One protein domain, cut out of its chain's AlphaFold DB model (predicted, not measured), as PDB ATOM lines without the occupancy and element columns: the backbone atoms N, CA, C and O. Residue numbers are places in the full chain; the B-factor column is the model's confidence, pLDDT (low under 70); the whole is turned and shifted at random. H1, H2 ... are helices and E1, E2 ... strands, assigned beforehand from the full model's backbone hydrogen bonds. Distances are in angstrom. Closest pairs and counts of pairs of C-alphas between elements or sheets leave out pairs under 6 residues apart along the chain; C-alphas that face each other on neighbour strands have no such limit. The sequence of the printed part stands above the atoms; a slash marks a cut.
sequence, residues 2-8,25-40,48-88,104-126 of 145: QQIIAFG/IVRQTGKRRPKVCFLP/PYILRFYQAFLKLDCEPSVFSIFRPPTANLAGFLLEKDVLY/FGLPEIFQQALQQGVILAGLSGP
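Overview. This is residues 2 to 8, 25 to 40, 48 to 88 and 104 to 126 of the 145 residues of an uncharacterized protein of Anaerolineae bacterium (UniProt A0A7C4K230). A twisted sheet of five parallel strands runs through the middle of a rounded domain, with helices to both sides of it: H2 covers one face over E2 and E3, while H3 and H4, side by side, make a pair towards the other face. The little helix H1 only grazes the sheet, E4 and E2 are at the core, and E1 is at one edge of the sheet. The printed part has 87 residues with four named helices and five named strands, in the order E1 H1 E2 H2 E3 H3 E4 H4 E5, and the class is mixed, helices and strands. Across the sheet the order is E1 E5 E4 E2 E3. The whole is compact, with a radius of gyration of the C-alphas of 12.3 A and spans of 31 by 29 by 26 A.

Along the chain. Start at Gln 2 and find C-alpha 4 at (207.481, 171.848, 198.219), where strand E1 begins; it covers residues 4 to 7. After the first cut, look at residues 25 to 28 for helix H1. Strand E2 then runs over residues 35 to 39, 13.2 A from first to last C-alpha. Past the second cut, find C-alpha 48 at (184.315, 161.258, 194.185); from there helix H2 runs to residue 57, 14.3 A long. Next come strand E3, residues 63 to 66, helix H3, residues 77 to 82, and strand E4, residues 86 to 88. Past the third cut lie helix H4, residues 106 to 115, 14.2 A long, and strand E5, residues 119 to 123, 13.7 A long, which ends with C-alpha 123 at (197.930, 166.913, 202.277).

Arrangement. Begin with the sheet, whose edge strands are E1 and E3; it is twisted, its C-alphas lying up to 4.3 A off the best plane. E1 and E5 are parallel at 18 degrees, and N 5 and O 120 are 2.8 A apart, within hydrogen-bond range. E5 and E4 are parallel at 15 degrees, with N 87 and O 119 at 2.8 A. E4 and E2 are parallel at 24 degrees, with N 88 and O 37 at 2.8 A. E2 and E3 are parallel at 20 degrees, with N 38 and O 65 at 2.8 A. H2 is on one face of the sheet, making two layers with it, a helix over a sheet, at a height over the sheet of 9.4 A. It lies over E2 and E3 and runs along the strands, at 9 degrees to E3 on the local plane; the closest C-alphas of H2 and E3 are those of Phe 57 and Pro 64, 6.1 A apart. H1 only grazes the sheet with residues 25 to 28, and H4 only grazes it with residues 110 to 114. H3 is only just not on the sheet, with 4 pairs of C-alphas within 10 A. H3 and H4 touch, at a shallow tilt of 21 degrees, the same way; their closest C-alphas, Leu 82 and Ala 113, are 5.3 A apart. H2 and H4 are apart. E3, H3 and E4 form a split strand-helix-strand unit, two parallel strands joined through a helix with E2 between them in the sheet, and its crossover is right-handed. In H2, H3 and H4 every O i to N i+4 pair is within hydrogen-bond range; H1 is too short for such a pair.

Size, cuts and confidence. The two C-alphas farthest apart are those of Gly 8 and Ala 75, at 32.7 A. Three stretches are not printed: residues 9 to 24, 41 to 47 and 89 to 103, with gaps between C-alphas of 14.3 A, 10.7 A and 17.8 A. Of the links that are printed whole, H2 to E3, H3 to E4 and H4 to E5 are tight, H1 to E2 and E3 to H3 are short, and none is long. The mean pLDDT of the printed part is 92.7; look for low confidence, under 70, at residues 124 to 126.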
ATOM      1  N   GLN A   2     213.558 175.277 193.999       84.44
ATOM      2  CA  GLN A   2     212.737 174.069 194.193       84.44
ATOM      3  C   GLN A   2     211.707 174.337 195.296       84.44
ATOM      4  O   GLN A   2     212.096 174.830 196.355       84.44
ATOM      5  N   GLN A   3     210.427 174.028 195.070       87.12
ATOM      6  CA  GLN A   3     209.359 174.352 196.022       87.12
ATOM      7  C   GLN A   3     208.500 173.130 196.357       87.12
ATOM      8  O   GLN A   3     207.955 172.464 195.478       87.12
ATOM      9  N   ILE A   4     208.366 172.870 197.659       89.69
ATOM     10  CA  ILE A   4     207.481 171.848 198.219       89.69
ATOM     11  C   ILE A   4     206.554 172.530 199.225       89.69
ATOM     12  O   ILE A   4     207.028 173.216 200.130       89.69
ATOM     13  N   ILE A   5     205.243 172.340 199.074       90.00
ATOM     14  CA  ILE A   5     204.205 172.925 199.931       90.00
ATOM     15  C   ILE A   5     203.466 171.788 200.638       90.00
ATOM     16  O   ILE A   5     202.637 171.096 200.050       90.00
ATOM     17  N   ALA A   6     203.772 171.583 201.914       86.69
ATOM     18  CA  ALA A   6     203.092 170.601 202.750       86.69
ATOM     19  C   ALA A   6     202.114 171.303 203.697       86.69
ATOM     20  O   ALA A   6     202.458 172.315 204.304       86.69
ATOM     21  N   PHE A   7     200.916 170.745 203.852       84.44
ATOM     22  CA  PHE A   7     199.895 171.258 204.768       84.44
ATOM     23  C   PHE A   7     199.212 170.098 205.502       84.44
ATOM     24  O   PHE A   7     199.030 169.012 204.952       84.44
ATOM     25  N   GLY A   8     198.892 170.312 206.780       77.00
ATOM     26  CA  GLY A   8     198.349 169.283 207.680       77.00
ATOM     27  C   GLY A   8     196.837 169.066 207.573       77.00
ATOM     28  O   GLY A   8     196.302 168.207 208.261       77.00
ATOM     29  N   ILE A  25     198.656 177.824 196.473       95.00
ATOM     30  CA  ILE A  25     199.461 176.893 195.668       95.00
ATOM     31  C   ILE A  25     199.500 177.332 194.197       95.00
ATOM     32  O   ILE A  25     200.578 177.437 193.618       95.00
ATOM     33  N   VAL A  26     198.344 177.643 193.600       96.75
ATOM     34  CA  VAL A  26     198.248 178.109 192.204       96.75
ATOM     35  C   VAL A  26     199.044 179.402 191.991       96.75
ATOM     36  O   VAL A  26     199.791 179.515 191.016       96.75
ATOM     37  N   ARG A  27     198.953 180.363 192.919       96.38
ATOM     38  CA  ARG A  27     199.665 181.651 192.832       96.38
ATOM     39  C   ARG A  27     201.181 181.513 192.924       96.38
ATOM     40  O   ARG A  27     201.879 182.320 192.316       96.38
ATOM     41  N   GLN A  28     201.694 180.498 193.623       95.38
ATOM     42  CA  GLN A  28     203.140 180.262 193.712       95.38
ATOM     43  C   GLN A  28     203.784 179.992 192.346       95.38
ATOM     44  O   GLN A  28     204.973 180.239 192.172       95.38
ATOM     45  N   THR A  29     203.008 179.545 191.354       95.81
ATOM     46  CA  THR A  29     203.523 179.317 189.996       95.81
ATOM     47  C   THR A  29     203.931 180.608 189.278       95.81
ATOM     48  O   THR A  29     204.706 180.553 188.326       95.81
ATOM     49  N   GLY A  30     203.376 181.765 189.671       95.44
ATOM     50  CA  GLY A  30     203.544 183.038 188.958       95.44
ATOM     51  C   GLY A  30     202.934 183.067 187.547       95.44
ATOM     52  O   GLY A  30     203.122 184.042 186.819       95.44
ATOM     53  N   LYS A  31     202.212 182.017 187.134       96.56
ATOM     54  CA  LYS A  31     201.613 181.894 185.800       96.56
ATOM     55  C   LYS A  31     200.156 182.341 185.828       96.56
ATOM     56  O   LYS A  31     199.444 182.115 186.799       96.56
ATOM     57  N   ARG A  32     199.694 182.933 184.722       94.56
ATOM     58  CA  ARG A  32     198.290 183.356 184.565       94.56
ATOM     59  C   ARG A  32     197.318 182.173 184.549       94.56
ATOM     60  O   ARG A  32     196.200 182.319 185.019       94.56
ATOM     61  N   ARG A  33     197.728 181.050 183.956       97.44
ATOM     62  CA  ARG A  33     196.906 179.843 183.814       97.44
ATOM     63  C   ARG A  33     197.765 178.582 183.980       97.44
ATOM     64  O   ARG A  33     198.137 177.979 182.979       97.44
ATOM     65  N   PRO A  34     198.180 178.236 185.211       98.19
ATOM     66  CA  PRO A  34     199.077 177.112 185.435       98.19
ATOM     67  C   PRO A  34     198.396 175.763 185.205       98.19
ATOM     68  O   PRO A  34     197.204 175.600 185.459       98.19
ATOM     69  N   LYS A  35     199.181 174.769 184.798       98.75
ATOM     70  CA  LYS A  35     198.784 173.365 184.685       98.75
ATOM     71  C   LYS A  35     198.902 172.675 186.039       98.75
ATOM     72  O   LYS A  35     200.011 172.457 186.530       98.75
ATOM     73  N   VAL A  36     197.773 172.301 186.633       98.56
ATOM     74  CA  VAL A  36     197.726 171.656 187.953       98.56
ATOM     75  C   VAL A  36     197.305 170.205 187.798       98.56
ATOM     76  O   VAL A  36     196.194 169.915 187.369       98.56
ATOM     77  N   CYS A  37     198.178 169.277 188.175       98.31
ATOM     78  CA  CYS A  37     197.883 167.855 188.119       98.31
ATOM     79  C   CYS A  37     197.652 167.275 189.509       98.31
ATOM     80  O   CYS A  37     198.520 167.368 190.371       98.31
ATOM     81  N   PHE A  38     196.513 166.623 189.712       97.50
ATOM     82  CA  PHE A  38     196.198 165.904 190.939       97.50
ATOM     83  C   PHE A  38     196.638 164.438 190.869       97.50
ATOM     84  O   PHE A  38     196.427 163.767 189.859       97.50
ATOM     85  N   LEU A  39     197.241 163.948 191.952       96.12
ATOM     86  CA  LEU A  39     197.698 162.574 192.140       96.12
ATOM     87  C   LEU A  39     196.916 161.946 193.308       96.12
ATOM     88  O   LEU A  39     197.317 162.101 194.467       96.12
ATOM     89  N   PRO A  40     195.805 161.235 193.041       95.19
ATOM     90  CA  PRO A  40     194.975 160.620 194.075       95.19
ATOM     91  C   PRO A  40     195.480 159.254 194.560       95.19
ATOM     92  O   PRO A  40     194.791 158.599 195.347       95.19
ATOM     93  N   PRO A  48     184.790 160.098 193.427       96.38
ATOM     94  CA  PRO A  48     184.315 161.258 194.185       96.38
ATOM     95  C   PRO A  48     185.428 162.238 194.580       96.38
ATOM     96  O   PRO A  48     185.189 163.441 194.668       96.38
ATOM     97  N   TYR A  49     186.649 161.753 194.815       95.44
ATOM     98  CA  TYR A  49     187.777 162.606 195.188       95.44
ATOM     99  C   TYR A  49     188.327 163.355 193.972       95.44
ATOM    100  O   TYR A  49     188.579 164.558 194.037       95.44
ATOM    101  N   ILE A  50     188.424 162.661 192.838       97.06
ATOM    102  CA  ILE A  50     188.761 163.257 191.543       97.06
ATOM    103  C   ILE A  50     187.731 164.325 191.150       97.06
ATOM    104  O   ILE A  50     188.101 165.415 190.715       97.06
ATOM    105  N   LEU A  51     186.440 164.052 191.347       97.19
ATOM    106  CA  LEU A  51     185.378 165.005 191.042       97.19
ATOM    107  C   LEU A  51     185.486 166.270 191.901       97.19
ATOM    108  O   LEU A  51     185.396 167.369 191.360       97.19
ATOM    109  N   ARG A  52     185.740 166.135 193.211       96.50
ATOM    110  CA  ARG A  52     185.970 167.285 194.106       96.50
ATOM    111  C   ARG A  52     187.160 168.131 193.660       96.50
ATOM    112  O   ARG A  52     187.068 169.356 193.680       96.50
ATOM    113  N   PHE A  53     188.245 167.494 193.211       97.94
ATOM    114  CA  PHE A  53     189.391 168.206 192.645       97.94
ATOM    115  C   PHE A  53     188.970 169.063 191.448       97.94
ATOM    116  O   PHE A  53     189.193 170.272 191.452       97.94
ATOM    117  N   TYR A  54     188.292 168.480 190.456       98.19
ATOM    118  CA  TYR A  54     187.828 169.251 189.301       98.19
ATOM    119  C   TYR A  54     186.834 170.352 189.689       98.19
ATOM    120  O   TYR A  54     186.953 171.470 189.197       98.19
ATOM    121  N   GLN A  55     185.896 170.082 190.601       97.00
ATOM    122  CA  GLN A  55     184.933 171.079 191.085       97.00
ATOM    123  C   GLN A  55     185.603 172.303 191.721       97.00
ATOM    124  O   GLN A  55     185.078 173.410 191.594       97.00
ATOM    125  N   ALA A  56     186.736 172.120 192.402       97.12
ATOM    126  CA  ALA A  56     187.495 173.215 192.990       97.12
ATOM    127  C   ALA A  56     188.397 173.907 191.959       97.12
ATOM    128  O   ALA A  56     188.322 175.122 191.790       97.12
ATOM    129  N   PHE A  57     189.211 173.147 191.227       97.81
ATOM    130  CA  PHE A  57     190.254 173.714 190.370       97.81
ATOM    131  C   PHE A  57     189.731 174.278 189.046       97.81
ATOM    132  O   PHE A  57     190.346 175.195 188.515       97.81
ATOM    133  N   LEU A  58     188.569 173.837 188.547       96.88
ATOM    134  CA  LEU A  58     187.916 174.492 187.402       96.88
ATOM    135  C   LEU A  58     187.391 175.897 187.732       96.88
ATOM    136  O   LEU A  58     187.147 176.681 186.820       96.88
ATOM    137  N   LYS A  59     187.206 176.225 189.019       96.19
ATOM    138  CA  LYS A  59     186.843 177.578 189.475       96.19
ATOM    139  C   LYS A  59     188.067 178.485 189.644       96.19
ATOM    140  O   LYS A  59     187.906 179.675 189.898       96.19
ATOM    141  N   LEU A  60     189.273 177.926 189.555       95.69
ATOM    142  CA  LEU A  60     190.529 178.667 189.570       95.69
ATOM    143  C   LEU A  60     190.982 178.898 188.124       95.69
ATOM    144  O   LEU A  60     190.730 178.064 187.256       95.69
ATOM    145  N   ASP A  61     191.691 179.998 187.866       95.06
ATOM    146  CA  ASP A  61     192.293 180.282 186.557       95.06
ATOM    147  C   ASP A  61     193.471 179.328 186.286       95.06
ATOM    148  O   ASP A  61     194.631 179.720 186.342       95.06
ATOM    149  N   CYS A  62     193.199 178.044 186.047       97.94
ATOM    150  CA  CYS A  62     194.200 176.997 185.849       97.94
ATOM    151  C   CYS A  62     193.737 175.935 184.832       97.94
ATOM    152  O   CYS A  62     192.610 175.965 184.334       97.94
ATOM    153  N   GLU A  63     194.629 175.014 184.479       98.38
ATOM    154  CA  GLU A  63     194.345 173.832 183.659       98.38
ATOM    155  C   GLU A  63     194.456 172.578 184.542       98.38
ATOM    156  O   GLU A  63     195.568 172.077 184.750       98.38
ATOM    157  N   PRO A  64     193.340 172.079 185.112       98.38
ATOM    158  CA  PRO A  64     193.369 170.897 185.960       98.38
ATOM    159  C   PRO A  64     193.509 169.612 185.138       98.38
ATOM    160  O   PRO A  64     192.853 169.429 184.113       98.38
ATOM    161  N   SER A  65     194.313 168.677 185.633       98.25
ATOM    162  CA  SER A  65     194.402 167.305 185.127       98.25
ATOM    163  C   SER A  65     194.554 166.309 186.272       98.25
ATOM    164  O   SER A  65     194.909 166.685 187.387       98.25
ATOM    165  N   VAL A  66     194.341 165.023 186.005       97.81
ATOM    166  CA  VAL A  66     194.556 163.948 186.982       97.81
ATOM    167  C   VAL A  66     195.558 162.951 186.429       97.81
ATOM    168  O   VAL A  66     195.471 162.551 185.269       97.81
ATOM    169  N   PHE A  67     196.488 162.532 187.278       97.19
ATOM    170  CA  PHE A  67     197.382 161.418 187.023       97.19
ATOM    171  C   PHE A  67     196.958 160.236 187.892       97.19
ATOM    172  O   PHE A  67     197.150 160.246 189.109       97.19
ATOM    173  N   SER A  68     196.377 159.222 187.254       94.56
ATOM    174  CA  SER A  68     196.079 157.933 187.874       94.56
ATOM    175  C   SER A  68     197.172 156.938 187.514       94.56
ATOM    176  O   SER A  68     197.470 156.756 186.337       94.56
ATOM    177  N   ILE A  69     197.747 156.257 188.506       90.81
ATOM    178  CA  ILE A  69     198.724 155.189 188.238       90.81
ATOM    179  C   ILE A  69     198.040 153.891 187.796       90.81
ATOM    180  O   ILE A  69     198.613 153.101 187.056       90.81
ATOM    181  N   PHE A  70     196.792 153.688 188.227       90.94
ATOM    182  CA  PHE A  70     195.987 152.523 187.864       90.94
ATOM    183  C   PHE A  70     195.410 152.639 186.449       90.94
ATOM    184  O   PHE A  70     195.095 151.628 185.825       90.94
ATOM    185  N   ARG A  71     195.247 153.869 185.948       92.25
ATOM    186  CA  ARG A  71     194.741 154.186 184.606       92.25
ATOM    187  C   ARG A  71     195.590 155.318 184.009       92.25
ATOM    188  O   ARG A  71     195.124 156.459 183.949       92.25
ATOM    189  N   PRO A  72     196.851 155.037 183.632       89.06
ATOM    190  CA  PRO A  72     197.778 156.073 183.203       89.06
ATOM    191  C   PRO A  72     197.266 156.791 181.945       89.06
ATOM    192  O   PRO A  72     196.830 156.131 181.000       89.06
ATOM    193  N   PRO A  73     197.334 158.136 181.895       87.31
ATOM    194  CA  PRO A  73     196.837 158.912 180.755       87.31
ATOM    195  C   PRO A  73     197.704 158.751 179.496       87.31
ATOM    196  O   PRO A  73     197.295 159.131 178.403       87.31
ATOM    197  N   THR A  74     198.922 158.228 179.645       93.25
ATOM    198  CA  THR A  74     199.886 157.982 178.571       93.25
ATOM    199  C   THR A  74     200.925 156.957 179.026       93.25
ATOM    200  O   THR A  74     201.132 156.774 180.224       93.25
ATOM    201  N   ALA A  75     201.623 156.328 178.078       92.12
ATOM    202  CA  ALA A  75     202.804 155.516 178.371       92.12
ATOM    203  C   ALA A  75     203.997 156.369 178.851       92.12
ATOM    204  O   ALA A  75     204.821 155.901 179.633       92.12
ATOM    205  N   ASN A  76     204.089 157.633 178.418       95.38
ATOM    206  CA  ASN A  76     205.167 158.541 178.815       95.38
ATOM    207  C   ASN A  76     204.808 159.309 180.100       95.38
ATOM    208  O   ASN A  76     204.434 160.484 180.054       95.38
ATOM    209  N   LEU A  77     204.927 158.638 181.249       95.12
ATOM    210  CA  LEU A  77     204.603 159.222 182.559       95.12
ATOM    211  C   LEU A  77     205.462 160.457 182.865       95.12
ATOM    212  O   LEU A  77     204.942 161.466 183.338       95.12
ATOM    213  N   ALA A  78     206.762 160.393 182.557       95.62
ATOM    214  CA  ALA A  78     207.695 161.490 182.792       95.62
ATOM    215  C   ALA A  78     207.306 162.733 181.987       95.62
ATOM    216  O   ALA A  78     207.139 163.802 182.563       95.62
ATOM    217  N   GLY A  79     207.077 162.585 180.678       96.94
ATOM    218  CA  GLY A  79     206.648 163.692 179.825       96.94
ATOM    219  C   GLY A  79     205.354 164.336 180.316       96.94
ATOM    220  O   GLY A  79     205.278 165.557 180.386       96.94
ATOM    221  N   PHE A  80     204.375 163.524 180.736       97.50
ATOM    222  CA  PHE A  80     203.111 164.025 181.277       97.50
ATOM    223  C   PHE A  80     203.270 164.775 182.604       97.50
ATOM    224  O   PHE A  80     202.590 165.768 182.829       97.50
ATOM    225  N   LEU A  81     204.124 164.307 183.514       96.88
ATOM    226  CA  LEU A  81     204.294 164.948 184.821       96.88
ATOM    227  C   LEU A  81     205.196 166.188 184.749       96.88
ATOM    228  O   LEU A  81     204.941 167.162 185.453       96.88
ATOM    229  N   LEU A  82     206.218 166.175 183.889       97.19
ATOM    230  CA  LEU A  82     207.166 167.283 183.728       97.19
ATOM    231  C   LEU A  82     206.571 168.488 182.991       97.19
ATOM    232  O   LEU A  82     207.055 169.601 183.163       97.19
ATOM    233  N   GLU A  83     205.503 168.312 182.209       97.50
ATOM    234  CA  GLU A  83     204.804 169.438 181.570       97.50
ATOM    235  C   GLU A  83     203.907 170.248 182.525       97.50
ATOM    236  O   GLU A  83     203.264 171.208 182.086       97.50
ATOM    237  N   LYS A  84     203.786 169.837 183.793       98.25
ATOM    238  CA  LYS A  84     202.898 170.463 184.782       98.25
ATOM    239  C   LYS A  84     203.610 171.572 185.541       98.25
ATOM    240  O   LYS A  84     204.823 171.571 185.675       98.25
ATOM    241  N   ASP A  85     202.828 172.486 186.099       98.31
ATOM    242  CA  ASP A  85     203.332 173.564 186.954       98.31
ATOM    243  C   ASP A  85     203.199 173.217 188.437       98.31
ATOM    244  O   ASP A  85     204.019 173.622 189.261       98.31
ATOM    245  N   VAL A  86     202.173 172.431 188.768       97.75
ATOM    246  CA  VAL A  86     201.913 171.920 190.112       97.75
ATOM    247  C   VAL A  86     201.560 170.441 190.027       97.75
ATOM    248  O   VAL A  86     200.679 170.055 189.257       97.75
ATOM    249  N   LEU A  87     202.187 169.625 190.870       96.62
ATOM    250  CA  LEU A  87     201.736 168.271 191.180       96.62
ATOM    251  C   LEU A  87     201.154 168.274 192.598       96.62
ATOM    252  O   LEU A  87     201.876 168.415 193.586       96.62
ATOM    253  N   TYR A  88     199.833 168.153 192.690       96.06
ATOM    254  CA  TYR A  88     199.077 168.129 193.934       96.06
ATOM    255  C   TYR A  88     198.830 166.681 194.347       96.06
ATOM    256  O   TYR A  88     198.094 165.949 193.690       96.06
ATOM    257  N   PHE A 104     206.789 152.243 189.665       91.50
ATOM    258  CA  PHE A 104     206.626 152.999 188.418       91.50
ATOM    259  C   PHE A 104     207.660 154.127 188.219       91.50
ATOM    260  O   PHE A 104     207.508 154.932 187.299       91.50
ATOM    261  N   GLY A 105     208.690 154.230 189.068       91.12
ATOM    262  CA  GLY A 105     209.773 155.218 188.916       91.12
ATOM    263  C   GLY A 105     209.346 156.689 189.046       91.12
ATOM    264  O   GLY A 105     209.942 157.578 188.437       91.12
ATOM    265  N   LEU A 106     208.283 156.979 189.808       92.00
ATOM    266  CA  LEU A 106     207.844 158.364 190.025       92.00
ATOM    267  C   LEU A 106     208.803 159.224 190.871       92.00
ATOM    268  O   LEU A 106     208.873 160.423 190.595       92.00
ATOM    269  N   PRO A 107     209.534 158.704 191.883       89.12
ATOM    270  CA  PRO A 107     210.458 159.518 192.675       89.12
ATOM    271  C   PRO A 107     211.489 160.278 191.831       89.12
ATOM    272  O   PRO A 107     211.722 161.465 192.067       89.12
ATOM    273  N   GLU A 108     212.056 159.627 190.819       89.06
ATOM    274  CA  GLU A 108     213.030 160.210 189.898       89.06
ATOM    275  C   GLU A 108     212.387 161.312 189.043       89.06
ATOM    276  O   GLU A 108     212.957 162.394 188.876       89.06
ATOM    277  N   ILE A 109     211.160 161.080 188.565       93.62
ATOM    278  CA  ILE A 109     210.385 162.065 187.799       93.62
ATOM    279  C   ILE A 109     210.071 163.293 188.661       93.62
ATOM    280  O   ILE A 109     210.236 164.424 188.206       93.62
ATOM    281  N   PHE A 110     209.668 163.110 189.921       91.62
ATOM    282  CA  PHE A 110     209.388 164.224 190.832       91.62
ATOM    283  C   PHE A 110     210.635 165.047 191.156       91.62
ATOM    284  O   PHE A 110     210.550 166.270 191.267       91.62
ATOM    285  N   GLN A 111     211.799 164.407 191.270       88.75
ATOM    286  CA  GLN A 111     213.061 165.122 191.436       88.75
ATOM    287  C   GLN A 111     213.372 165.998 190.215       88.75
ATOM    288  O   GLN A 111     213.738 167.165 190.381       88.75
ATOM    289  N   GLN A 112     213.194 165.467 189.004       92.69
ATOM    290  CA  GLN A 112     213.352 166.241 187.770       92.69
ATOM    291  C   GLN A 112     212.339 167.389 187.697       92.69
ATOM    292  O   GLN A 112     212.715 168.517 187.381       92.69
ATOM    293  N   ALA A 113     211.081 167.140 188.070       93.81
ATOM    294  CA  ALA A 113     210.032 168.154 188.107       93.81
ATOM    295  C   ALA A 113     210.426 169.316 189.037       93.81
ATOM    296  O   ALA A 113     210.429 170.475 188.625       93.81
ATOM    297  N   LEU A 114     210.876 169.018 190.261       91.44
ATOM    298  CA  LEU A 114     211.365 170.035 191.199       91.44
ATOM    299  C   LEU A 114     212.541 170.834 190.629       91.44
ATOM    300  O   LEU A 114     212.581 172.055 190.774       91.44
ATOM    301  N   GLN A 115     213.502 170.168 189.980       92.31
ATOM    302  CA  GLN A 115     214.637 170.834 189.328       92.31
ATOM    303  C   GLN A 115     214.193 171.787 188.209       92.31
ATOM    304  O   GLN A 115     214.811 172.837 188.042       92.31
ATOM    305  N   GLN A 116     213.106 171.467 187.506       94.31
ATOM    306  CA  GLN A 116     212.494 172.319 186.480       94.31
ATOM    307  C   GLN A 116     211.576 173.413 187.057       94.31
ATOM    308  O   GLN A 116     211.065 174.246 186.313       94.31
ATOM    309  N   GLY A 117     211.400 173.457 188.382       93.88
ATOM    310  CA  GLY A 117     210.580 174.457 189.067       93.88
ATOM    311  C   GLY A 117     209.107 174.077 189.218       93.88
ATOM    312  O   GLY A 117     208.314 174.927 189.613       93.88
ATOM    313  N   VAL A 118     208.739 172.823 188.943       96.12
ATOM    314  CA  VAL A 118     207.400 172.302 189.240       96.12
ATOM    315  C   VAL A 118     207.196 172.266 190.751       96.12
ATOM    316  O   VAL A 118     208.058 171.799 191.501       96.12
ATOM    317  N   ILE A 119     206.043 172.747 191.204       94.81
ATOM    318  CA  ILE A 119     205.693 172.789 192.622       94.81
ATOM    319  C   ILE A 119     205.094 171.447 193.026       94.81
ATOM    320  O   ILE A 119     204.119 170.992 192.430       94.81
ATOM    321  N   LEU A 120     205.627 170.831 194.081       93.56
ATOM    322  CA  LEU A 120     204.999 169.660 194.697       93.56
ATOM    323  C   LEU A 120     204.189 170.107 195.914       93.56
ATOM    324  O   LEU A 120     204.752 170.624 196.878       93.56
ATOM    325  N   ALA A 121     202.876 169.900 195.888       92.19
ATOM    326  CA  ALA A 121     201.975 170.245 196.985       92.19
ATOM    327  C   ALA A 121     201.269 168.995 197.521       92.19
ATOM    328  O   ALA A 121     201.038 168.059 196.761       92.19
ATOM    329  N   GLY A 122     200.901 168.935 198.803       85.50
ATOM    330  CA  GLY A 122     200.094 167.805 199.271       85.50
ATOM    331  C   GLY A 122     199.697 167.786 200.743       85.50
ATOM    332  O   GLY A 122     200.341 168.392 201.603       85.50
ATOM    333  N   LEU A 123     198.638 167.015 201.000       70.38
ATOM    334  CA  LEU A 123     197.930 166.913 202.277       70.38
ATOM    335  C   LEU A 123     198.532 165.838 203.194       70.38
ATOM    336  O   LEU A 123     198.429 164.655 202.890       70.38
ATOM    337  N   SER A 124     199.060 166.247 204.350       58.72
ATOM    338  CA  SER A 124     199.383 165.405 205.515       58.72
ATOM    339  C   SER A 124     200.186 164.133 205.208       58.72
ATOM    340  O   SER A 124     199.682 163.012 205.293       58.72
ATOM    341  N   GLY A 125     201.474 164.299 204.893       54.44
ATOM    342  CA  GLY A 125     202.418 163.183 204.768       54.44
ATOM    343  C   GLY A 125     202.981 162.983 203.362       54.44
ATOM    344  O   GLY A 125     204.196 163.033 203.246       54.44
ATOM    345  N   PRO A 126     202.187 162.839 202.287       54.72
ATOM    346  CA  PRO A 126     202.671 162.628 200.928       54.72
ATOM    347  C   PRO A 126     203.699 163.669 200.483       54.72
ATOM    348  O   PRO A 126     204.745 163.277 199.998       54.72
TER     349      PRO A 126